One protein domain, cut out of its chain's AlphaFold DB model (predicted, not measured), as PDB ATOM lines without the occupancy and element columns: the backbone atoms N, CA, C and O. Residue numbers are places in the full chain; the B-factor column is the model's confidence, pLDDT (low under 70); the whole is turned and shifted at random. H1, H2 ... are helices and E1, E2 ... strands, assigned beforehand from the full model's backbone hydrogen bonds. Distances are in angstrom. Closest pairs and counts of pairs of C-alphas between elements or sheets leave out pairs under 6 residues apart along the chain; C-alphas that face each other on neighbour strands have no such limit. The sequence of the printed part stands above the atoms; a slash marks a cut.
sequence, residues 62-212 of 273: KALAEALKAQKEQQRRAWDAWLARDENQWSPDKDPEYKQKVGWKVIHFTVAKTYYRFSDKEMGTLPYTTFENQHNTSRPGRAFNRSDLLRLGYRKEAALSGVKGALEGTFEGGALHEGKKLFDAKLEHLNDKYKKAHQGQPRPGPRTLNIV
ATOM      1  N   LYS A  62       2.181  67.351  20.436       91.44
ATOM      2  CA  LYS A  62       1.473  67.062  21.689       91.44
ATOM      3  C   LYS A  62       0.264  66.144  21.470       91.44
ATOM      4  O   LYS A  62       0.142  65.153  22.180       91.44
ATOM      5  N   ALA A  63      -0.566  66.425  20.464       91.31
ATOM      6  CA  ALA A  63      -1.727  65.598  20.133       91.31
ATOM      7  C   ALA A  63      -1.324  64.175  19.702       91.31
ATOM      8  O   ALA A  63      -1.959  63.207  20.109       91.31
ATOM      9  N   LEU A  64      -0.224  64.026  18.949       92.19
ATOM     10  CA  LEU A  64       0.306  62.701  18.590       92.19
ATOM     11  C   LEU A  64       0.777  61.914  19.819       92.19
ATOM     12  O   LEU A  64       0.465  60.732  19.954       92.19
ATOM     13  N   ALA A  65       1.512  62.560  20.727       93.88
ATOM     14  CA  ALA A  65       1.984  61.911  21.948       93.88
ATOM     15  C   ALA A  65       0.818  61.467  22.851       93.88
ATOM     16  O   ALA A  65       0.852  60.373  23.417       93.88
ATOM     17  N   GLU A  66      -0.224  62.292  22.960       95.62
ATOM     18  CA  GLU A  66      -1.433  61.977  23.721       95.62
ATOM     19  C   GLU A  66      -2.217  60.814  23.101       95.62
ATOM     20  O   GLU A  66      -2.582  59.881  23.816       95.62
ATOM     21  N   ALA A  67      -2.377  60.799  21.774       93.81
ATOM     22  CA  ALA A  67      -3.020  59.697  21.059       93.81
ATOM     23  C   ALA A  67      -2.273  58.365  21.253       93.81
ATOM     24  O   ALA A  67      -2.891  57.346  21.558       93.81
ATOM     25  N   LEU A  68      -0.937  58.370  21.165       94.69
ATOM     26  CA  LEU A  68      -0.122  57.174  21.425       94.69
ATOM     27  C   LEU A  68      -0.239  56.696  22.875       94.69
ATOM     28  O   LEU A  68      -0.264  55.493  23.138       94.69
ATOM     29  N   LYS A  69      -0.314  57.622  23.838       95.38
ATOM     30  CA  LYS A  69      -0.525  57.279  25.249       95.38
ATOM     31  C   LYS A  69      -1.902  56.645  25.457       95.38
ATOM     32  O   LYS A  69      -1.986  55.614  26.120       95.38
ATOM     33  N   ALA A  70      -2.948  57.226  24.874       96.38
ATOM     34  CA  ALA A  70      -4.304  56.688  24.934       96.38
ATOM     35  C   ALA A  70      -4.386  55.287  24.304       96.38
ATOM     36  O   ALA A  70      -4.983  54.386  24.891       96.38
ATOM     37  N   GLN A  71      -3.710  55.067  23.173       96.81
ATOM     38  CA  GLN A  71      -3.631  53.758  22.525       96.81
ATOM     39  C   GLN A  71      -2.961  52.708  23.424       96.81
ATOM     40  O   GLN A  71      -3.496  51.614  23.596       96.81
ATOM     41  N   LYS A  72      -1.819  53.039  24.042       96.44
ATOM     42  CA  LYS A  72      -1.119  52.133  24.971       96.44
ATOM     43  C   LYS A  72      -1.962  51.787  26.192       96.44
ATOM     44  O   LYS A  72      -1.975  50.643  26.640       96.44
ATOM     45  N   GLU A  73      -2.674  52.771  26.728       97.56
ATOM     46  CA  GLU A  73      -3.596  52.572  27.844       97.56
ATOM     47  C   GLU A  73      -4.751  51.644  27.443       97.56
ATOM     48  O   GLU A  73      -5.082  50.714  28.175       97.56
ATOM     49  N   GLN A  74      -5.319  51.828  26.248       97.81
ATOM     50  CA  GLN A  74      -6.348  50.940  25.710       97.81
ATOM     51  C   GLN A  74      -5.831  49.505  25.531       97.81
ATOM     52  O   GLN A  74      -6.513  48.561  25.927       97.81
ATOM     53  N   GLN A  75      -4.622  49.326  24.990       97.75
ATOM     54  CA  GLN A  75      -3.985  48.012  24.833       97.75
ATOM     55  C   GLN A  75      -3.751  47.327  26.184       97.75
ATOM     56  O   GLN A  75      -4.035  46.138  26.334       97.75
ATOM     57  N   ARG A  76      -3.298  48.076  27.198       97.94
ATOM     58  CA  ARG A  76      -3.149  47.559  28.564       97.94
ATOM     59  C   ARG A  76      -4.495  47.138  29.154       97.94
ATOM     60  O   ARG A  76      -4.590  46.035  29.678       97.94
ATOM     61  N   ARG A  77      -5.538  47.961  29.023       98.25
ATOM     62  CA  ARG A  77      -6.891  47.608  29.489       98.25
ATOM     63  C   ARG A  77      -7.426  46.362  28.793       98.25
ATOM     64  O   ARG A  77      -8.047  45.533  29.445       98.25
ATOM     65  N   ALA A  78      -7.168  46.210  27.496       98.06
ATOM     66  CA  ALA A  78      -7.551  45.016  26.750       98.06
ATOM     67  C   ALA A  78      -6.812  43.763  27.253       98.06
ATOM     68  O   ALA A  78      -7.435  42.716  27.412       98.06
ATOM     69  N   TRP A  79      -5.514  43.873  27.561       98.25
ATOM     70  CA  TRP A  79      -4.743  42.796  28.190       98.25
ATOM     71  C   TRP A  79      -5.281  42.435  29.579       98.25
ATOM     72  O   TRP A  79      -5.524  41.263  29.857       98.25
ATOM     73  N   ASP A  80      -5.542  43.429  30.430       98.25
ATOM     74  CA  ASP A  80      -6.093  43.209  31.769       98.25
ATOM     75  C   ASP A  80      -7.493  42.577  31.710       98.25
ATOM     76  O   ASP A  80      -7.800  41.675  32.489       98.25
ATOM     77  N   ALA A  81      -8.325  42.997  30.753       98.00
ATOM     78  CA  ALA A  81      -9.630  42.396  30.504       98.00
ATOM     79  C   ALA A  81      -9.512  40.951  30.000       98.00
ATOM     80  O   ALA A  81     -10.306  40.110  30.404       98.00
ATOM     81  N   TRP A  82      -8.524  40.647  29.150       97.88
ATOM     82  CA  TRP A  82      -8.239  39.282  28.701       97.88
ATOM     83  C   TRP A  82      -7.817  38.385  29.871       97.88
ATOM     84  O   TRP A  82      -8.366  37.295  30.025       97.88
ATOM     85  N   LEU A  83      -6.929  38.867  30.747       97.50
ATOM     86  CA  LEU A  83      -6.535  38.158  31.969       97.50
ATOM     87  C   LEU A  83      -7.722  37.912  32.907       97.50
ATOM     88  O   LEU A  83      -7.763  36.888  33.576       97.50
ATOM     89  N   ALA A  84      -8.674  38.842  32.984       96.94
ATOM     90  CA  ALA A  84      -9.819  38.735  33.885       96.94
ATOM     91  C   ALA A  84     -10.890  37.726  33.430       96.94
ATOM     92  O   ALA A  84     -11.808  37.447  34.200       96.94
ATOM     93  N   ARG A  85     -10.810  37.188  32.205       95.94
ATOM     94  CA  ARG A  85     -11.781  36.193  31.733       95.94
ATOM     95  C   ARG A  85     -11.533  34.848  32.406       95.94
ATOM     96  O   ARG A  85     -10.404  34.364  32.423       95.94
ATOM     97  N   ASP A  86     -12.603  34.219  32.883       94.00
ATOM     98  CA  ASP A  86     -12.523  32.919  33.561       94.00
ATOM     99  C   ASP A  86     -11.999  31.795  32.646       94.00
ATOM    100  O   ASP A  86     -11.299  30.896  33.105       94.00
ATOM    101  N   GLU A  87     -12.257  31.891  31.336       93.62
ATOM    102  CA  GLU A  87     -11.737  30.968  30.313       93.62
ATOM    103  C   GLU A  87     -10.201  30.965  30.217       93.62
ATOM    104  O   GLU A  87      -9.607  29.966  29.821       93.62
ATOM    105  N   ASN A  88      -9.553  32.074  30.589       94.12
ATOM    106  CA  ASN A  88      -8.100  32.223  30.519       94.12
ATOM    107  C   ASN A  88      -7.416  31.928  31.855       94.12
ATOM    108  O   ASN A  88      -6.190  31.871  31.904       94.12
ATOM    109  N   GLN A  89      -8.178  31.782  32.940       95.00
ATOM    110  CA  GLN A  89      -7.637  31.415  34.242       95.00
ATOM    111  C   GLN A  89      -7.509  29.900  34.326       95.00
ATOM    112  O   GLN A  89      -8.490  29.165  34.178       95.00
ATOM    113  N   TRP A  90      -6.291  29.435  34.590       95.56
ATOM    114  CA  TRP A  90      -6.054  28.024  34.822       95.56
ATOM    115  C   TRP A  90      -6.283  27.700  36.300       95.56
ATOM    116  O   TRP A  90      -5.816  28.415  37.188       95.56
ATOM    117  N   SER A  91      -6.990  26.603  36.559       93.25
ATOM    118  CA  SER A  91      -7.161  26.046  37.899       93.25
ATOM    119  C   SER A  91      -6.879  24.545  37.858       93.25
ATOM    120  O   SER A  91      -7.372  23.889  36.936       93.25
ATOM    121  N   PRO A  92      -6.174  23.985  38.859       92.06
ATOM    122  CA  PRO A  92      -6.024  22.538  39.007       92.06
ATOM    123  C   PRO A  92      -7.366  21.796  39.015       92.06
ATOM    124  O   PRO A  92      -7.447  20.681  38.521       92.06
ATOM    125  N   ASP A  93      -8.432  22.429  39.516       93.12
ATOM    126  CA  ASP A  93      -9.765  21.815  39.569       93.12
ATOM    127  C   ASP A  93     -10.392  21.647  38.175       93.12
ATOM    128  O   ASP A  93     -11.210  20.754  37.964       93.12
ATOM    129  N   LYS A  94     -10.017  22.509  37.215       91.31
ATOM    130  CA  LYS A  94     -10.492  22.448  35.822       91.31
ATOM    131  C   LYS A  94      -9.715  21.417  34.993       91.31
ATOM    132  O   LYS A  94     -10.229  20.962  33.977       91.31
ATOM    133  N   ASP A  95      -8.496  21.073  35.407       92.12
ATOM    134  CA  ASP A  95      -7.613  20.119  34.727       92.12
ATOM    135  C   ASP A  95      -6.810  19.298  35.760       92.12
ATOM    136  O   ASP A  95      -5.607  19.520  35.952       92.12
ATOM    137  N   PRO A  96      -7.474  18.364  36.469       91.31
ATOM    138  CA  PRO A  96      -6.849  17.593  37.546       91.31
ATOM    139  C   PRO A  96      -5.807  16.592  37.030       91.31
ATOM    140  O   PRO A  96      -4.973  16.105  37.796       91.31
ATOM    141  N   GLU A  97      -5.839  16.277  35.736       90.62
ATOM    142  CA  GLU A  97      -4.916  15.341  35.098       90.62
ATOM    143  C   GLU A  97      -3.648  16.018  34.575       90.62
ATOM    144  O   GLU A  97      -2.731  15.324  34.116       90.62
ATOM    145  N   TYR A  98      -3.547  17.351  34.674       89.94
ATOM    146  CA  TYR A  98      -2.369  18.072  34.223       89.94
ATOM    147  C   TYR A  98      -1.106  17.568  34.926       89.94
ATOM    148  O   TYR A  98      -0.862  17.789  36.116       89.94
ATOM    149  N   LYS A  99      -0.242  16.930  34.140       85.69
ATOM    150  CA  LYS A  99       1.095  16.514  34.550       85.69
ATOM    151  C   LYS A  99       2.099  17.100  33.580       85.69
ATOM    152  O   LYS A  99       1.951  17.006  32.360       85.69
ATOM    153  N   GLN A 100       3.158  17.686  34.122       81.12
ATOM    154  CA  GLN A 100       4.275  18.078  33.281       81.12
ATOM    155  C   GLN A 100       4.992  16.829  32.766       81.12
ATOM    156  O   GLN A 100       5.240  15.883  33.514       81.12
ATOM    157  N   LYS A 101       5.320  16.828  31.474       80.69
ATOM    158  CA  LYS A 101       5.934  15.672  30.818       80.69
ATOM    159  C   LYS A 101       7.422  15.577  31.149       80.69
ATOM    160  O   LYS A 101       8.105  16.590  31.304       80.69
ATOM    161  N   VAL A 102       7.930  14.350  31.195       75.12
ATOM    162  CA  VAL A 102       9.370  14.077  31.302       75.12
ATOM    163  C   VAL A 102      10.114  14.776  30.161       75.12
ATOM    164  O   VAL A 102       9.616  14.872  29.039       75.12
ATOM    165  N   GLY A 103      11.292  15.321  30.466       76.00
ATOM    166  CA  GLY A 103      12.112  16.089  29.527       76.00
ATOM    167  C   GLY A 103      11.715  17.562  29.393       76.00
ATOM    168  O   GLY A 103      12.444  18.340  28.775       76.00
ATOM    169  N   TRP A 104      10.599  18.000  29.987       83.25
ATOM    170  CA  TRP A 104      10.259  19.420  30.012       83.25
ATOM    171  C   TRP A 104      11.192  20.216  30.923       83.25
ATOM    172  O   TRP A 104      11.593  19.772  32.001       83.25
ATOM    173  N   LYS A 105      11.492  21.444  30.486       90.50
ATOM    174  CA  LYS A 105      12.218  22.438  31.279       90.50
ATOM    175  C   LYS A 105      11.226  23.233  32.105       90.50
ATOM    176  O   LYS A 105      10.378  23.927  31.541       90.50
ATOM    177  N   VAL A 106      11.368  23.187  33.421       92.12
ATOM    178  CA  VAL A 106      10.501  23.902  34.355       92.12
ATOM    179  C   VAL A 106      11.217  25.051  35.040       92.12
ATOM    180  O   VAL A 106      12.432  25.027  35.248       92.12
ATOM    181  N   ILE A 107      10.450  26.080  35.385       94.50
ATOM    182  CA  ILE A 107      10.910  27.265  36.103       94.50
ATOM    183  C   ILE A 107       9.970  27.499  37.284       94.50
ATOM    184  O   ILE A 107       8.748  27.491  37.140       94.50
ATOM    185  N   HIS A 108      10.539  27.727  38.466       95.50
ATOM    186  CA  HIS A 108       9.758  28.019  39.666       95.50
ATOM    187  C   HIS A 108       9.114  29.407  39.603       95.50
ATOM    188  O   HIS A 108       9.695  30.352  39.065       95.50
ATOM    189  N   PHE A 109       7.949  29.544  40.236       96.12
ATOM    190  CA  PHE A 109       7.133  30.760  40.264       96.12
ATOM    191  C   PHE A 109       7.927  32.054  40.488       96.12
ATOM    192  O   PHE A 109       7.874  32.964  39.666       96.12
ATOM    193  N   THR A 110       8.699  32.134  41.576       95.38
ATOM    194  CA  THR A 110       9.446  33.349  41.947       95.38
ATOM    195  C   THR A 110      10.494  33.722  40.898       95.38
ATOM    196  O   THR A 110      10.668  34.902  40.582       95.38
ATOM    197  N   VAL A 111      11.160  32.716  40.320       95.25
ATOM    198  CA  VAL A 111      12.164  32.903  39.266       95.25
ATOM    199  C   VAL A 111      11.488  33.385  37.986       95.25
ATOM    200  O   VAL A 111      11.929  34.377  37.412       95.25
ATOM    201  N   ALA A 112      10.387  32.750  37.577       97.06
ATOM    202  CA  ALA A 112       9.621  33.134  36.394       97.06
ATOM    203  C   ALA A 112       9.071  34.565  36.511       97.06
ATOM    204  O   ALA A 112       9.318  35.393  35.632       97.06
ATOM    205  N   LYS A 113       8.411  34.885  37.633       97.12
ATOM    206  CA  LYS A 113       7.857  36.213  37.932       97.12
ATOM    207  C   LYS A 113       8.930  37.299  37.842       97.12
ATOM    208  O   LYS A 113       8.744  38.316  37.178       97.12
ATOM    209  N   THR A 114      10.085  37.060  38.463       95.81
ATOM    210  CA  THR A 114      11.192  38.027  38.500       95.81
ATOM    211  C   THR A 114      11.889  38.156  37.148       95.81
ATOM    212  O   THR A 114      12.174  39.269  36.700       95.81
ATOM    213  N   TYR A 115      12.165  37.033  36.481       96.56
ATOM    214  CA  TYR A 115      12.915  37.028  35.231       96.56
ATOM    215  C   TYR A 115      12.079  37.584  34.068       96.56
ATOM    216  O   TYR A 115      12.523  38.489  33.360       96.56
ATOM    217  N   TYR A 116      10.843  37.125  33.905       96.50
ATOM    218  CA  TYR A 116       9.982  37.544  32.798       96.50
ATOM    219  C   TYR A 116       9.111  38.768  33.113       96.50
ATOM    220  O   TYR A 116       8.443  39.291  32.225       96.50
ATOM    221  N   ARG A 117       9.159  39.278  34.355       96.94
ATOM    222  CA  ARG A 117       8.356  40.425  34.824       96.94
ATOM    223  C   ARG A 117       6.857  40.181  34.654       96.94
ATOM    224  O   ARG A 117       6.115  41.065  34.217       96.94
ATOM    225  N   PHE A 118       6.434  38.968  35.001       97.69
ATOM    226  CA  PHE A 118       5.024  38.620  35.054       97.69
ATOM    227  C   PHE A 118       4.377  39.102  36.355       97.69
ATOM    228  O   PHE A 118       5.035  39.218  37.391       97.69
ATOM    229  N   SER A 119       3.085  39.408  36.297       97.94
ATOM    230  CA  SER A 119       2.245  39.635  37.471       97.94
ATOM    231  C   SER A 119       1.658  38.319  37.987       97.94
ATOM    232  O   SER A 119       1.674  37.302  37.296       97.94
ATOM    233  N   ASP A 120       1.098  38.331  39.198       97.31
ATOM    234  CA  ASP A 120       0.453  37.134  39.754       97.31
ATOM    235  C   ASP A 120      -0.765  36.705  38.927       97.31
ATOM    236  O   ASP A 120      -0.975  35.511  38.727       97.31
ATOM    237  N   LYS A 121      -1.506  37.677  38.376       97.56
ATOM    238  CA  LYS A 121      -2.649  37.432  37.484       97.56
ATOM    239  C   LYS A 121      -2.220  36.778  36.173       97.56
ATOM    240  O   LYS A 121      -2.887  35.873  35.697       97.56
ATOM    241  N   GLU A 122      -1.094  37.220  35.614       98.25
ATOM    242  CA  GLU A 122      -0.527  36.639  34.391       98.25
ATOM    243  C   GLU A 122      -0.092  35.194  34.628       98.25
ATOM    244  O   GLU A 122      -0.438  34.306  33.854       98.25
ATOM    245  N   MET A 123       0.596  34.935  35.740       98.12
ATOM    246  CA  MET A 123       1.014  33.580  36.102       98.12
ATOM    247  C   MET A 123      -0.174  32.646  36.383       98.12
ATOM    248  O   MET A 123      -0.042  31.444  36.182       98.12
ATOM    249  N   GLY A 124      -1.317  33.180  36.830       97.06
ATOM    250  CA  GLY A 124      -2.562  32.427  37.034       97.06
ATOM    251  C   GLY A 124      -3.202  31.893  35.749       97.06
ATOM    252  O   GLY A 124      -4.033  30.996  35.806       97.06
ATOM    253  N   THR A 125      -2.780  32.383  34.580       97.31
ATOM    254  CA  THR A 125      -3.278  31.878  33.288       97.31
ATOM    255  C   THR A 125      -2.570  30.614  32.806       97.31
ATOM    256  O   THR A 125      -2.965  30.031  31.799       97.31
ATOM    257  N   LEU A 126      -1.495  30.202  33.485       97.38
ATOM    258  CA  LEU A 126      -0.650  29.099  33.046       97.38
ATOM    259  C   LEU A 126      -0.844  27.842  33.889       97.38
ATOM    260  O   LEU A 126      -0.906  27.941  35.118       97.38
ATOM    261  N   PRO A 127      -0.807  26.661  33.251       96.88
ATOM    262  CA  PRO A 127      -0.817  25.407  33.969       96.88
ATOM    263  C   PRO A 127       0.498  25.197  34.722       96.88
ATOM    264  O   PRO A 127       1.598  25.471  34.221       96.88
ATOM    265  N   TYR A 128       0.396  24.702  35.954       95.75
ATOM    266  CA  TYR A 128       1.544  24.473  36.824       95.75
ATOM    267  C   TYR A 128       1.422  23.169  37.600       95.75
ATOM    268  O   TYR A 128       0.336  22.652  37.828       95.75
ATOM    269  N   THR A 129       2.562  22.660  38.049       91.94
ATOM    270  CA  THR A 129       2.632  21.588  39.045       91.94
ATOM    271  C   THR A 129       3.026  22.176  40.389       91.94
ATOM    272  O   THR A 129       3.752  23.177  40.468       91.94
ATOM    273  N   THR A 130       2.528  21.569  41.460       92.81
ATOM    274  CA  THR A 130       2.914  21.916  42.825       92.81
ATOM    275  C   THR A 130       4.004  20.988  43.336       92.81
ATOM    276  O   THR A 130       4.011  19.804  43.013       92.81
ATOM    277  N   PHE A 131       4.899  21.509  44.169       87.69
ATOM    278  CA  PHE A 131       5.902  20.716  44.882       87.69
ATOM    279  C   PHE A 131       5.985  21.151  46.346       87.69
ATOM    280  O   PHE A 131       5.657  22.292  46.685       87.69
ATOM    281  N   GLU A 132       6.428  20.248  47.218       88.00
ATOM    282  CA  GLU A 132       6.604  20.559  48.633       88.00
ATOM    283  C   GLU A 132       7.702  21.610  48.817       88.00
ATOM    284  O   GLU A 132       8.826  21.487  48.326       88.00
ATOM    285  N   ASN A 133       7.364  22.685  49.519       87.50
ATOM    286  CA  ASN A 133       8.303  23.752  49.797       87.50
ATOM    287  C   ASN A 133       9.030  23.464  51.113       87.50
ATOM    288  O   ASN A 133       8.449  23.613  52.187       87.50
ATOM    289  N   GLN A 134      10.319  23.137  51.014       86.62
ATOM    290  CA  GLN A 134      11.186  22.804  52.154       86.62
ATOM    291  C   GLN A 134      11.222  23.886  53.246       86.62
ATOM    292  O   GLN A 134      11.495  23.587  54.403       86.62
ATOM    293  N   HIS A 135      10.952  25.146  52.897       86.12
ATOM    294  CA  HIS A 135      10.956  26.254  53.853       86.12
ATOM    295  C   HIS A 135       9.574  26.554  54.442       86.12
ATOM    296  O   HIS A 135       9.481  27.266  55.439       86.12
ATOM    297  N   ASN A 136       8.495  26.087  53.806       89.38
ATOM    298  CA  ASN A 136       7.133  26.326  54.268       89.38
ATOM    299  C   ASN A 136       6.164  25.276  53.710       89.38
ATOM    300  O   ASN A 136       5.593  25.459  52.632       89.38
ATOM    301  N   THR A 137       5.912  24.230  54.490       90.56
ATOM    302  CA  THR A 137       5.003  23.130  54.133       90.56
ATOM    303  C   THR A 137       3.558  23.586  53.897       90.56
ATOM    304  O   THR A 137       2.848  22.969  53.112       90.56
ATOM    305  N   SER A 138       3.125  24.714  54.482       94.31
ATOM    306  CA  SER A 138       1.776  25.272  54.264       94.31
ATOM    307  C   SER A 138       1.597  25.976  52.915       94.31
ATOM    308  O   SER A 138       0.476  26.310  52.531       94.31
ATOM    309  N   ARG A 139       2.692  26.257  52.195       91.62
ATOM    310  CA  ARG A 139       2.669  26.991  50.924       91.62
ATOM    311  C   ARG A 139       3.463  26.230  49.866       91.62
ATOM    312  O   ARG A 139       4.661  26.503  49.716       91.62
ATOM    313  N   PRO A 140       2.813  25.314  49.122       93.88
ATOM    314  CA  PRO A 140       3.495  24.551  48.092       93.88
ATOM    315  C   PRO A 140       4.114  25.483  47.050       93.88
ATOM    316  O   PRO A 140       3.564  26.532  46.691       93.88
ATOM    317  N   GLY A 141       5.289  25.097  46.567       93.25
ATOM    318  CA  GLY A 141       5.914  25.750  45.431       93.25
ATOM    319  C   GLY A 141       5.124  25.470  44.155       93.25
ATOM    320  O   GLY A 141       4.400  24.483  44.068       93.25
ATOM    321  N   ARG A 142       5.266  26.343  43.153       95.75
ATOM    322  CA  ARG A 142       4.682  26.156  41.817       95.75
ATOM    323  C   ARG A 142       5.778  26.149  40.764       95.75
ATOM    324  O   ARG A 142       6.635  27.042  40.772       95.75
ATOM    325  N   ALA A 143       5.739  25.174  39.867       92.81
ATOM    326  CA  ALA A 143       6.652  25.039  38.742       92.81
ATOM    327  C   ALA A 143       5.878  25.129  37.423       92.81
ATOM    328  O   ALA A 143       4.831  24.508  37.261       92.81
ATOM    329  N   PHE A 144       6.413  25.890  36.473       96.56
ATOM    330  CA  PHE A 144       5.787  26.172  35.181       96.56
ATOM    331  C   PHE A 144       6.675  25.661  34.057       96.56
ATOM    332  O   PHE A 144       7.900  25.767  34.146       96.56
ATOM    333  N   ASN A 145       6.073  25.169  32.977       95.38
ATOM    334  CA  ASN A 145       6.812  24.837  31.766       95.38
ATOM    335  C   ASN A 145       7.390  26.123  31.146       95.38
ATOM    336  O   ASN A 145       6.696  27.125  30.958       95.38
ATOM    337  N   ARG A 146       8.685  26.101  30.818       96.00
ATOM    338  CA  ARG A 146       9.388  27.227  30.196       96.00
ATOM    339  C   ARG A 146       8.760  27.651  28.868       96.00
ATOM    340  O   ARG A 146       8.719  28.846  28.590       96.00
ATOM    341  N   SER A 147       8.307  26.708  28.047       96.31
ATOM    342  CA  SER A 147       7.696  27.018  26.749       96.31
ATOM    343  C   SER A 147       6.397  27.802  26.913       96.31
ATOM    344  O   SER A 147       6.180  28.772  26.189       96.31
ATOM    345  N   ASP A 148       5.592  27.462  27.918       96.81
ATOM    346  CA  ASP A 148       4.334  28.157  28.208       96.81
ATOM    347  C   ASP A 148       4.585  29.565  28.753       96.81
ATOM    348  O   ASP A 148       3.937  30.522  28.332       96.81
ATOM    349  N   LEU A 149       5.603  29.727  29.607       98.06
ATOM    350  CA  LEU A 149       6.059  31.046  30.061       98.06
ATOM    351  C   LEU A 149       6.506  31.935  28.897       98.06
ATOM    352  O   LEU A 149       6.172  33.119  28.858       98.06
ATOM    353  N   LEU A 150       7.252  31.378  27.940       97.94
ATOM    354  CA  LEU A 150       7.657  32.111  26.742       97.94
ATOM    355  C   LEU A 150       6.443  32.478  25.888       97.94
ATOM    356  O   LEU A 150       6.310  33.639  25.512       97.94
ATOM    357  N   ARG A 151       5.522  31.537  25.648       98.00
ATOM    358  CA  ARG A 151       4.295  31.788  24.877       98.00
ATOM    359  C   ARG A 151       3.429  32.875  25.520       98.00
ATOM    360  O   ARG A 151       2.919  33.731  24.799       98.00
ATOM    361  N   LEU A 152       3.325  32.906  26.852       98.19
ATOM    362  CA  LEU A 152       2.660  33.987  27.585       98.19
ATOM    363  C   LEU A 152       3.364  35.332  27.377       98.19
ATOM    364  O   LEU A 152       2.709  36.336  27.110       98.19
ATOM    365  N   GLY A 153       4.696  35.350  27.465       98.31
ATOM    366  CA  GLY A 153       5.505  36.535  27.185       98.31
ATOM    367  C   GLY A 153       5.285  37.072  25.773       98.31
ATOM    368  O   GLY A 153       5.037  38.262  25.595       98.31
ATOM    369  N   TYR A 154       5.289  36.185  24.780       98.62
ATOM    370  CA  TYR A 154       5.036  36.520  23.381       98.62
ATOM    371  C   TYR A 154       3.637  37.112  23.194       98.62
ATOM    372  O   TYR A 154       3.490  38.166  22.575       98.62
ATOM    373  N   ARG A 155       2.614  36.478  23.781       98.56
ATOM    374  CA  ARG A 155       1.227  36.956  23.726       98.56
ATOM    375  C   ARG A 155       1.082  38.331  24.366       98.56
ATOM    376  O   ARG A 155       0.458  39.210  23.777       98.56
ATOM    377  N   LYS A 156       1.693  38.530  25.536       98.38
ATOM    378  CA  LYS A 156       1.681  39.802  26.261       98.38
ATOM    379  C   LYS A 156       2.244  40.932  25.407       98.38
ATOM    380  O   LYS A 156       1.589  41.957  25.256       98.38
ATOM    381  N   GLU A 157       3.428  40.764  24.823       98.50
ATOM    382  CA  GLU A 157       4.028  41.841  24.024       98.50
ATOM    383  C   GLU A 157       3.284  42.078  22.705       98.50
ATOM    384  O   GLU A 157       3.130  43.232  22.301       98.50
ATOM    385  N   ALA A 158       2.751  41.024  22.079       98.44
ATOM    386  CA  ALA A 158       1.866  41.149  20.920       98.44
ATOM    387  C   ALA A 158       0.607  41.968  21.259       98.44
ATOM    388  O   ALA A 158       0.278  42.925  20.555       98.44
ATOM    389  N   ALA A 159      -0.060  41.650  22.371       98.12
ATOM    390  CA  ALA A 159      -1.256  42.349  22.832       98.12
ATOM    391  C   ALA A 159      -0.972  43.818  23.171       98.12
ATOM    392  O   ALA A 159      -1.675  44.714  22.705       98.12
ATOM    393  N   LEU A 160       0.104  44.074  23.922       97.88
ATOM    394  CA  LEU A 160       0.525  45.427  24.290       97.88
ATOM    395  C   LEU A 160       1.011  46.255  23.096       97.88
ATOM    396  O   LEU A 160       1.088  47.473  23.211       97.88
ATOM    397  N   SER A 161       1.317  45.621  21.963       97.81
ATOM    398  CA  SER A 161       1.669  46.305  20.713       97.81
ATOM    399  C   SER A 161       0.494  46.402  19.733       97.81
ATOM    400  O   SER A 161       0.635  47.005  18.672       97.81
ATOM    401  N   GLY A 162      -0.677  45.850  20.074       97.12
ATOM    402  CA  GLY A 162      -1.871  45.887  19.224       97.12
ATOM    403  C   GLY A 162      -1.831  44.931  18.031       97.12
ATOM    404  O   GLY A 162      -2.480  45.195  17.020       97.12
ATOM    405  N   VAL A 163      -1.071  43.836  18.119       97.81
ATOM    406  CA  VAL A 163      -1.032  42.801  17.077       97.81
ATOM    407  C   VAL A 163      -2.385  42.084  17.019       97.81
ATOM    408  O   VAL A 163      -2.886  41.591  18.033       97.81
ATOM    409  N   LYS A 164      -2.985  42.015  15.825       96.44
ATOM    410  CA  LYS A 164      -4.264  41.319  15.599       96.44
ATOM    411  C   LYS A 164      -4.137  39.831  15.943       96.44
ATOM    412  O   LYS A 164      -3.110  39.222  15.656       96.44
ATOM    413  N   GLY A 165      -5.166  39.257  16.566       95.38
ATOM    414  CA  GLY A 165      -5.162  37.858  17.007       95.38
ATOM    415  C   GLY A 165      -4.414  37.586  18.322       95.38
ATOM    416  O   GLY A 165      -4.437  36.465  18.814       95.38
ATOM    417  N   ALA A 166      -3.768  38.582  18.946       96.81
ATOM    418  CA  ALA A 166      -3.053  38.360  20.210       96.81
ATOM    419  C   ALA A 166      -3.989  37.983  21.380       96.81
ATOM    420  O   ALA A 166      -3.611  37.195  22.249       96.81
ATOM    421  N   LEU A 167      -5.204  38.542  21.389       96.19
ATOM    422  CA  LEU A 167      -6.216  38.363  22.442       96.19
ATOM    423  C   LEU A 167      -7.395  37.472  22.014       96.19
ATOM    424  O   LEU A 167      -8.367  37.342  22.759       96.19
ATOM    425  N   GLU A 168      -7.333  36.895  20.815       92.25
ATOM    426  CA  GLU A 168      -8.413  36.114  20.210       92.25
ATOM    427  C   GLU A 168      -8.000  34.641  20.155       92.25
ATOM    428  O   GLU A 168      -6.925  34.321  19.652       92.25
ATOM    429  N   GLY A 169      -8.849  33.753  20.679       87.69
ATOM    430  CA  GLY A 169      -8.687  32.301  20.569       87.69
ATOM    431  C   GLY A 169      -7.282  31.773  20.890       87.69
ATOM    432  O   GLY A 169      -6.606  32.201  21.836       87.69
ATOM    433  N   THR A 170      -6.843  30.800  20.093       90.12
ATOM    434  CA  THR A 170      -5.531  30.162  20.217       90.12
ATOM    435  C   THR A 170      -4.440  31.062  19.626       90.12
ATOM    436  O   THR A 170      -4.489  31.445  18.463       90.12
ATOM    437  N   PHE A 171      -3.422  31.405  20.423       94.19
ATOM    438  CA  PHE A 171      -2.356  32.322  19.998       94.19
ATOM    439  C   PHE A 171      -1.282  31.611  19.185       94.19
ATOM    440  O   PHE A 171      -0.392  30.965  19.751       94.19
ATOM    441  N   GLU A 172      -1.407  31.704  17.863       94.50
ATOM    442  CA  GLU A 172      -0.630  30.949  16.876       94.50
ATOM    443  C   GLU A 172      -0.297  31.794  15.637       94.50
ATOM    444  O   GLU A 172      -0.610  32.986  15.560       94.50
ATOM    445  N   GLY A 173       0.396  31.180  14.673       94.75
ATOM    446  CA  GLY A 173       0.680  31.774  13.368       94.75
ATOM    447  C   GLY A 173       1.448  33.097  13.442       94.75
ATOM    448  O   GLY A 173       2.440  33.227  14.163       94.75
ATOM    449  N   GLY A 174       0.987  34.090  12.674       95.88
ATOM    450  CA  GLY A 174       1.643  35.396  12.565       95.88
ATOM    451  C   GLY A 174       1.692  36.173  13.884       95.88
ATOM    452  O   GLY A 174       2.713  36.784  14.193       95.88
ATOM    453  N   ALA A 175       0.640  36.090  14.705       96.62
ATOM    454  CA  ALA A 175       0.595  36.775  15.997       96.62
ATOM    455  C   ALA A 175       1.656  36.228  16.967       96.62
ATOM    456  O   ALA A 175       2.316  37.000  17.665       96.62
ATOM    457  N   LEU A 176       1.865  34.907  16.963       97.12
ATOM    458  CA  LEU A 176       2.913  34.251  17.747       97.12
ATOM    459  C   LEU A 176       4.316  34.684  17.303       97.12
ATOM    460  O   LEU A 176       5.163  34.972  18.150       97.12
ATOM    461  N   HIS A 177       4.559  34.756  15.992       98.06
ATOM    462  CA  HIS A 177       5.853  35.168  15.447       98.06
ATOM    463  C   HIS A 177       6.192  36.627  15.792       98.06
ATOM    464  O   HIS A 177       7.274  36.903  16.312       98.06
ATOM    465  N   GLU A 178       5.251  37.550  15.576       98.12
ATOM    466  CA  GLU A 178       5.429  38.963  15.932       98.12
ATOM    467  C   GLU A 178       5.581  39.149  17.446       98.12
ATOM    468  O   GLU A 178       6.474  39.863  17.904       98.12
ATOM    469  N   GLY A 179       4.778  38.438  18.243       98.44
ATOM    470  CA  GLY A 179       4.900  38.440  19.700       98.44
ATOM    471  C   GLY A 179       6.273  37.988  20.184       98.44
ATOM    472  O   GLY A 179       6.854  38.622  21.065       98.44
ATOM    473  N   LYS A 180       6.833  36.938  19.568       98.50
ATOM    474  CA  LYS A 180       8.196  36.481  19.854       98.50
ATOM    475  C   LYS A 180       9.224  37.571  19.567       98.50
ATOM    476  O   LYS A 180      10.028  37.881  20.438       98.50
ATOM    477  N   LYS A 181       9.170  38.189  18.387       98.62
ATOM    478  CA  LYS A 181      10.099  39.260  17.999       98.62
ATOM    479  C   LYS A 181      10.060  40.439  18.978       98.62
ATOM    480  O   LYS A 181      11.108  40.919  19.406       98.62
ATOM    481  N   LEU A 182       8.860  40.887  19.352       98.50
ATOM    482  CA  LEU A 182       8.659  41.982  20.307       98.50
ATOM    483  C   LEU A 182       9.198  41.631  21.698       98.50
ATOM    484  O   LEU A 182       9.856  42.447  22.347       98.50
ATOM    485  N   PHE A 183       8.955  40.402  22.143       98.38
ATOM    486  CA  PHE A 183       9.438  39.914  23.426       98.38
ATOM    487  C   PHE A 183      10.954  39.754  23.476       98.38
ATOM    488  O   PHE A 183      11.570  40.185  24.449       98.38
ATOM    489  N   ASP A 184      11.563  39.190  22.434       98.25
ATOM    490  CA  ASP A 184      13.012  39.024  22.347       98.25
ATOM    491  C   ASP A 184      13.703  40.401  22.357       98.25
ATOM    492  O   ASP A 184      14.637  40.614  23.131       98.25
ATOM    493  N   ALA A 185      13.173  41.384  21.616       98.31
ATOM    494  CA  ALA A 185      13.664  42.765  21.641       98.31
ATOM    495  C   ALA A 185      13.557  43.407  23.037       98.31
ATOM    496  O   ALA A 185      14.480  44.080  23.504       98.31
ATOM    497  N   LYS A 186      12.444  43.178  23.746       97.81
ATOM    498  CA  LYS A 186      12.278  43.642  25.129       97.81
ATOM    499  C   LYS A 186      13.268  42.974  26.078       97.81
ATOM    500  O   LYS A 186      13.804  43.643  26.965       97.81
ATOM    501  N   LEU A 187      13.485  41.667  25.937       96.44
ATOM    502  CA  LEU A 187      14.407  40.927  26.789       96.44
ATOM    503  C   LEU A 187      15.846  41.393  26.564       96.44
ATOM    504  O   LEU A 187      16.569  41.573  27.543       96.44
ATOM    505  N   GLU A 188      16.218  41.692  25.320       97.62
ATOM    506  CA  GLU A 188      17.529  42.251  24.998       97.62
ATOM    507  C   GLU A 188      17.721  43.643  25.600       97.62
ATOM    508  O   GLU A 188      18.702  43.881  26.297       97.62
ATOM    509  N   HIS A 189      16.720  44.522  25.499       97.38
ATOM    510  CA  HIS A 189      16.765  45.818  26.180       97.38
ATOM    511  C   HIS A 189      16.932  45.677  27.709       97.38
ATOM    512  O   HIS A 189      17.639  46.461  28.351       97.38
ATOM    513  N   LEU A 190      16.303  44.669  28.330       96.06
ATOM    514  CA  LEU A 190      16.508  44.373  29.753       96.06
ATOM    515  C   LEU A 190      17.918  43.840  30.041       96.06
ATOM    516  O   LEU A 190      18.478  44.178  31.086       96.06
ATOM    517  N   ASN A 191      18.481  43.022  29.151       95.44
ATOM    518  CA  ASN A 191      19.851  42.529  29.266       95.44
ATOM    519  C   ASN A 191      20.852  43.681  29.166       95.44
ATOM    520  O   ASN A 191      21.739  43.776  30.007       95.44
ATOM    521  N   ASP A 192      20.671  44.597  28.219       97.38
ATOM    522  CA  ASP A 192      21.524  45.775  28.059       97.38
ATOM    523  C   ASP A 192      21.448  46.705  29.264       97.38
ATOM    524  O   ASP A 192      22.473  47.163  29.773       97.38
ATOM    525  N   LYS A 193      20.236  46.948  29.775       97.06
ATOM    526  CA  LYS A 193      20.051  47.725  31.004       97.06
ATOM    527  C   LYS A 193      20.780  47.080  32.185       97.06
ATOM    528  O   LYS A 193      21.401  47.789  32.972       97.06
ATOM    529  N   TYR A 194      20.721  45.754  32.302       96.94
ATOM    530  CA  TYR A 194      21.429  45.017  33.345       96.94
ATOM    531  C   TYR A 194      22.950  45.112  33.170       96.94
ATOM    532  O   TYR A 194      23.638  45.491  34.112       96.94
ATOM    533  N   LYS A 195      23.474  44.857  31.965       97.06
ATOM    534  CA  LYS A 195      24.908  44.968  31.657       97.06
ATOM    535  C   LYS A 195      25.448  46.348  32.029       97.06
ATOM    536  O   LYS A 195      26.477  46.438  32.687       97.06
ATOM    537  N   LYS A 196      24.731  47.423  31.678       97.12
ATOM    538  CA  LYS A 196      25.111  48.799  32.047       97.12
ATOM    539  C   LYS A 196      25.193  49.001  33.563       97.12
ATOM    540  O   LYS A 196      26.113  49.656  34.033       97.12
ATOM    541  N   ALA A 197      24.263  48.425  34.325       97.38
ATOM    542  CA  ALA A 197      24.250  48.522  35.786       97.38
ATOM    543  C   ALA A 197      25.301  47.629  36.475       97.38
ATOM    544  O   ALA A 197      25.728  47.931  37.585       97.38
ATOM    545  N   HIS A 198      25.726  46.544  35.823       96.62
ATOM    546  CA  HIS A 198      26.596  45.514  36.395       96.62
ATOM    547  C   HIS A 198      27.925  45.373  35.641       96.62
ATOM    548  O   HIS A 198      28.418  44.263  35.458       96.62
ATOM    549  N   GLN A 199      28.510  46.492  35.200       96.00
ATOM    550  CA  GLN A 199      29.866  46.542  34.623       96.00
ATOM    551  C   GLN A 199      30.081  45.544  33.467       96.00
ATOM    552  O   GLN A 199      31.100  44.867  33.377       96.00
ATOM    553  N   GLY A 200      29.088  45.416  32.588       95.81
ATOM    554  CA  GLY A 200      29.131  44.535  31.420       95.81
ATOM    555  C   GLY A 200      28.748  43.078  31.690       95.81
ATOM    556  O   GLY A 200      28.630  42.313  30.733       95.81
ATOM    557  N   GLN A 201      28.493  42.683  32.942       95.31
ATOM    558  CA  GLN A 201      28.113  41.306  33.259       95.31
ATOM    559  C   GLN A 201      26.756  40.939  32.639       95.31
ATOM    560  O   GLN A 201      25.803  41.728  32.719       95.31
ATOM    561  N   PRO A 202      26.629  39.745  32.029       93.00
ATOM    562  CA  PRO A 202      25.366  39.303  31.474       93.00
ATOM    563  C   PRO A 202      24.350  39.087  32.593       93.00
ATOM    564  O   PRO A 202      24.668  38.668  33.708       93.00
ATOM    565  N   ARG A 203      23.087  39.355  32.277       94.31
ATOM    566  CA  ARG A 203      21.990  39.074  33.191       94.31
ATOM    567  C   ARG A 203      21.893  37.562  33.423       94.31
ATOM    568  O   ARG A 203      21.802  36.825  32.439       94.31
ATOM    569  N   PRO A 204      21.847  37.084  34.679       93.56
ATOM    570  CA  PRO A 204      21.697  35.660  34.939       93.56
ATOM    571  C   PRO A 204      20.380  35.159  34.341       93.56
ATOM    572  O   PRO A 204      19.320  35.765  34.537       93.56
ATOM    573  N   GLY A 205      20.460  34.062  33.586       93.19
ATOM    574  CA  GLY A 205      19.297  33.381  33.024       93.19
ATOM    575  C   GLY A 205      18.383  32.814  34.117       93.19
ATOM    576  O   GLY A 205      18.800  32.667  35.270       93.19
ATOM    577  N   PRO A 206      17.127  32.469  33.788       94.31
ATOM    578  CA  PRO A 206      16.260  31.825  34.754       94.31
ATOM    579  C   PRO A 206      16.804  30.423  35.025       94.31
ATOM    580  O   PRO A 206      17.092  29.670  34.091       94.31
ATOM    581  N   ARG A 207      16.925  30.054  36.303       90.06
ATOM    582  CA  ARG A 207      17.243  28.674  36.673       90.06
ATOM    583  C   ARG A 207      16.149  27.766  36.114       90.06
ATOM    584  O   ARG A 207      14.973  27.950  36.429       90.06
ATOM    585  N   THR A 208      16.558  26.819  35.280       86.44
ATOM    586  CA  THR A 208      15.682  25.787  34.720       86.44
ATOM    587  C   THR A 208      16.012  24.461  35.379       86.44
ATOM    588  O   THR A 208      17.174  24.190  35.677       86.44
ATOM    589  N   LEU A 209      14.986  23.664  35.643       80.19
ATOM    590  CA  LEU A 209      15.120  22.284  36.090       80.19
ATOM    591  C   LEU A 209      14.552  21.388  34.994       80.19
ATOM    592  O   LEU A 209      13.594  21.773  34.326       80.19
ATOM    593  N   ASN A 210      15.139  20.215  34.799       79.69
ATOM    594  CA  ASN A 210      14.571  19.212  33.909       79.69
ATOM    595  C   ASN A 210      13.701  18.276  34.739       79.69
ATOM    596  O   ASN A 210      14.112  17.846  35.818       79.69
ATOM    597  N   ILE A 211      12.519  17.950  34.228       71.81
ATOM    598  CA  ILE A 211      11.738  16.854  34.791       71.81
ATOM    599  C   ILE A 211      12.392  15.565  34.335       71.81
ATOM    600  O   ILE A 211      12.291  15.181  33.170       71.81
ATOM    601  N   VAL A 212      13.077  14.925  35.267       65.25
ATOM    602  CA  VAL A 212      13.581  13.570  35.097       65.25
ATOM    603  C   VAL A 212      12.525  12.613  35.627       65.25
ATOM    604  O   VAL A 212      11.898  12.883  36.655       65.25
TER     605      VAL A 212
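What this domain is: This is residues 62 to 212 of the 273 residues of an uncharacterized protein of Armillaria ostoyae (UniProt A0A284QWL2). Helix H4 runs through the middle, starting from a small three-stranded sheet; the long H5 crosses it at nearly a right angle, and the long H1 packs on its far end and sticks out with residues 62 to 70. The short H2 packs on the sheet with H3 next to it, and a tail, residues 198 to 212, folds back from H5 to the sheet, where residues 209 to 210 pair with E1. The printed part has 151 residues, with five named helices and three named strands in the order H1 E1 H2 H3 E2 E3 H4 H5; the sheet, E1 E3 E2, is antiparallel and the class is mostly helix. The whole is compact, with a radius of gyration of the C-alphas of 17.2 A and spans of 55 by 44 by 30 A.

How they stand to each other: H1, residues 62 to 83, touches H4, residues 146 to 160, with its residues 72 to 79 alone; the closest C-alphas, of Gln 75 and Leu 160, are 5.2 A apart. They run opposite ways at a steep tilt of 39 degrees. E1, residues 105 to 108, is the antiparallel neighbour of E3, residues 141 to 145, with N 107 and O 144 at 2.9 A, within hydrogen-bond range. H2, residues 109 to 116, is on the sheet at a height of 8.8 A and only just stands up from it, rising 42 degrees. H2 and H3, residues 120 to 123, only just touch, with 3 pairs of C-alphas within 8 A, the closest Lys 113 and Met 123 at 7.6 A. E2, residues 128 to 131, forms an antiparallel hairpin with E3; N 141 and O 131 are 2.8 A apart, within hydrogen-bond range. E1, H2 H3 and E2 make a split strand-helix-strand unit, two strands running the same way with E3 between them, and its crossover is right-handed. H4 only grazes the sheet, with residues 146 to 149. H5, residues 173 to 197, touches H4 with its residues 175 to 183 alone, about perpendicular at 84 degrees; the closest C-alphas, of Tyr 154 and Gly 179, are 4.2 A apart. H1 and H5 are apart. Every O i to N i+4 pair is within hydrogen-bond range in H1, H2, H4 and H5; H3 is too short for one.

Where its parts are: H1 begins at C-alpha 62 (1.473, 67.062, 21.689) and is 31.7 A long. E3 is 13.7 A long and H4 21.1 A. H5, 36.6 A long, ends at C-alpha 197 (24.250, 48.522, 35.786).

The domain as a whole: The C-alphas of Lys 62 and Val 212, the two farthest apart, are separated by 56.5 A. The printed part has no cut. The links H1 to E1, 21 residues, and H4 to H5, 12 residues, are long. Mean pLDDT of the printed part is 94.2, and residue 212 alone is under 70.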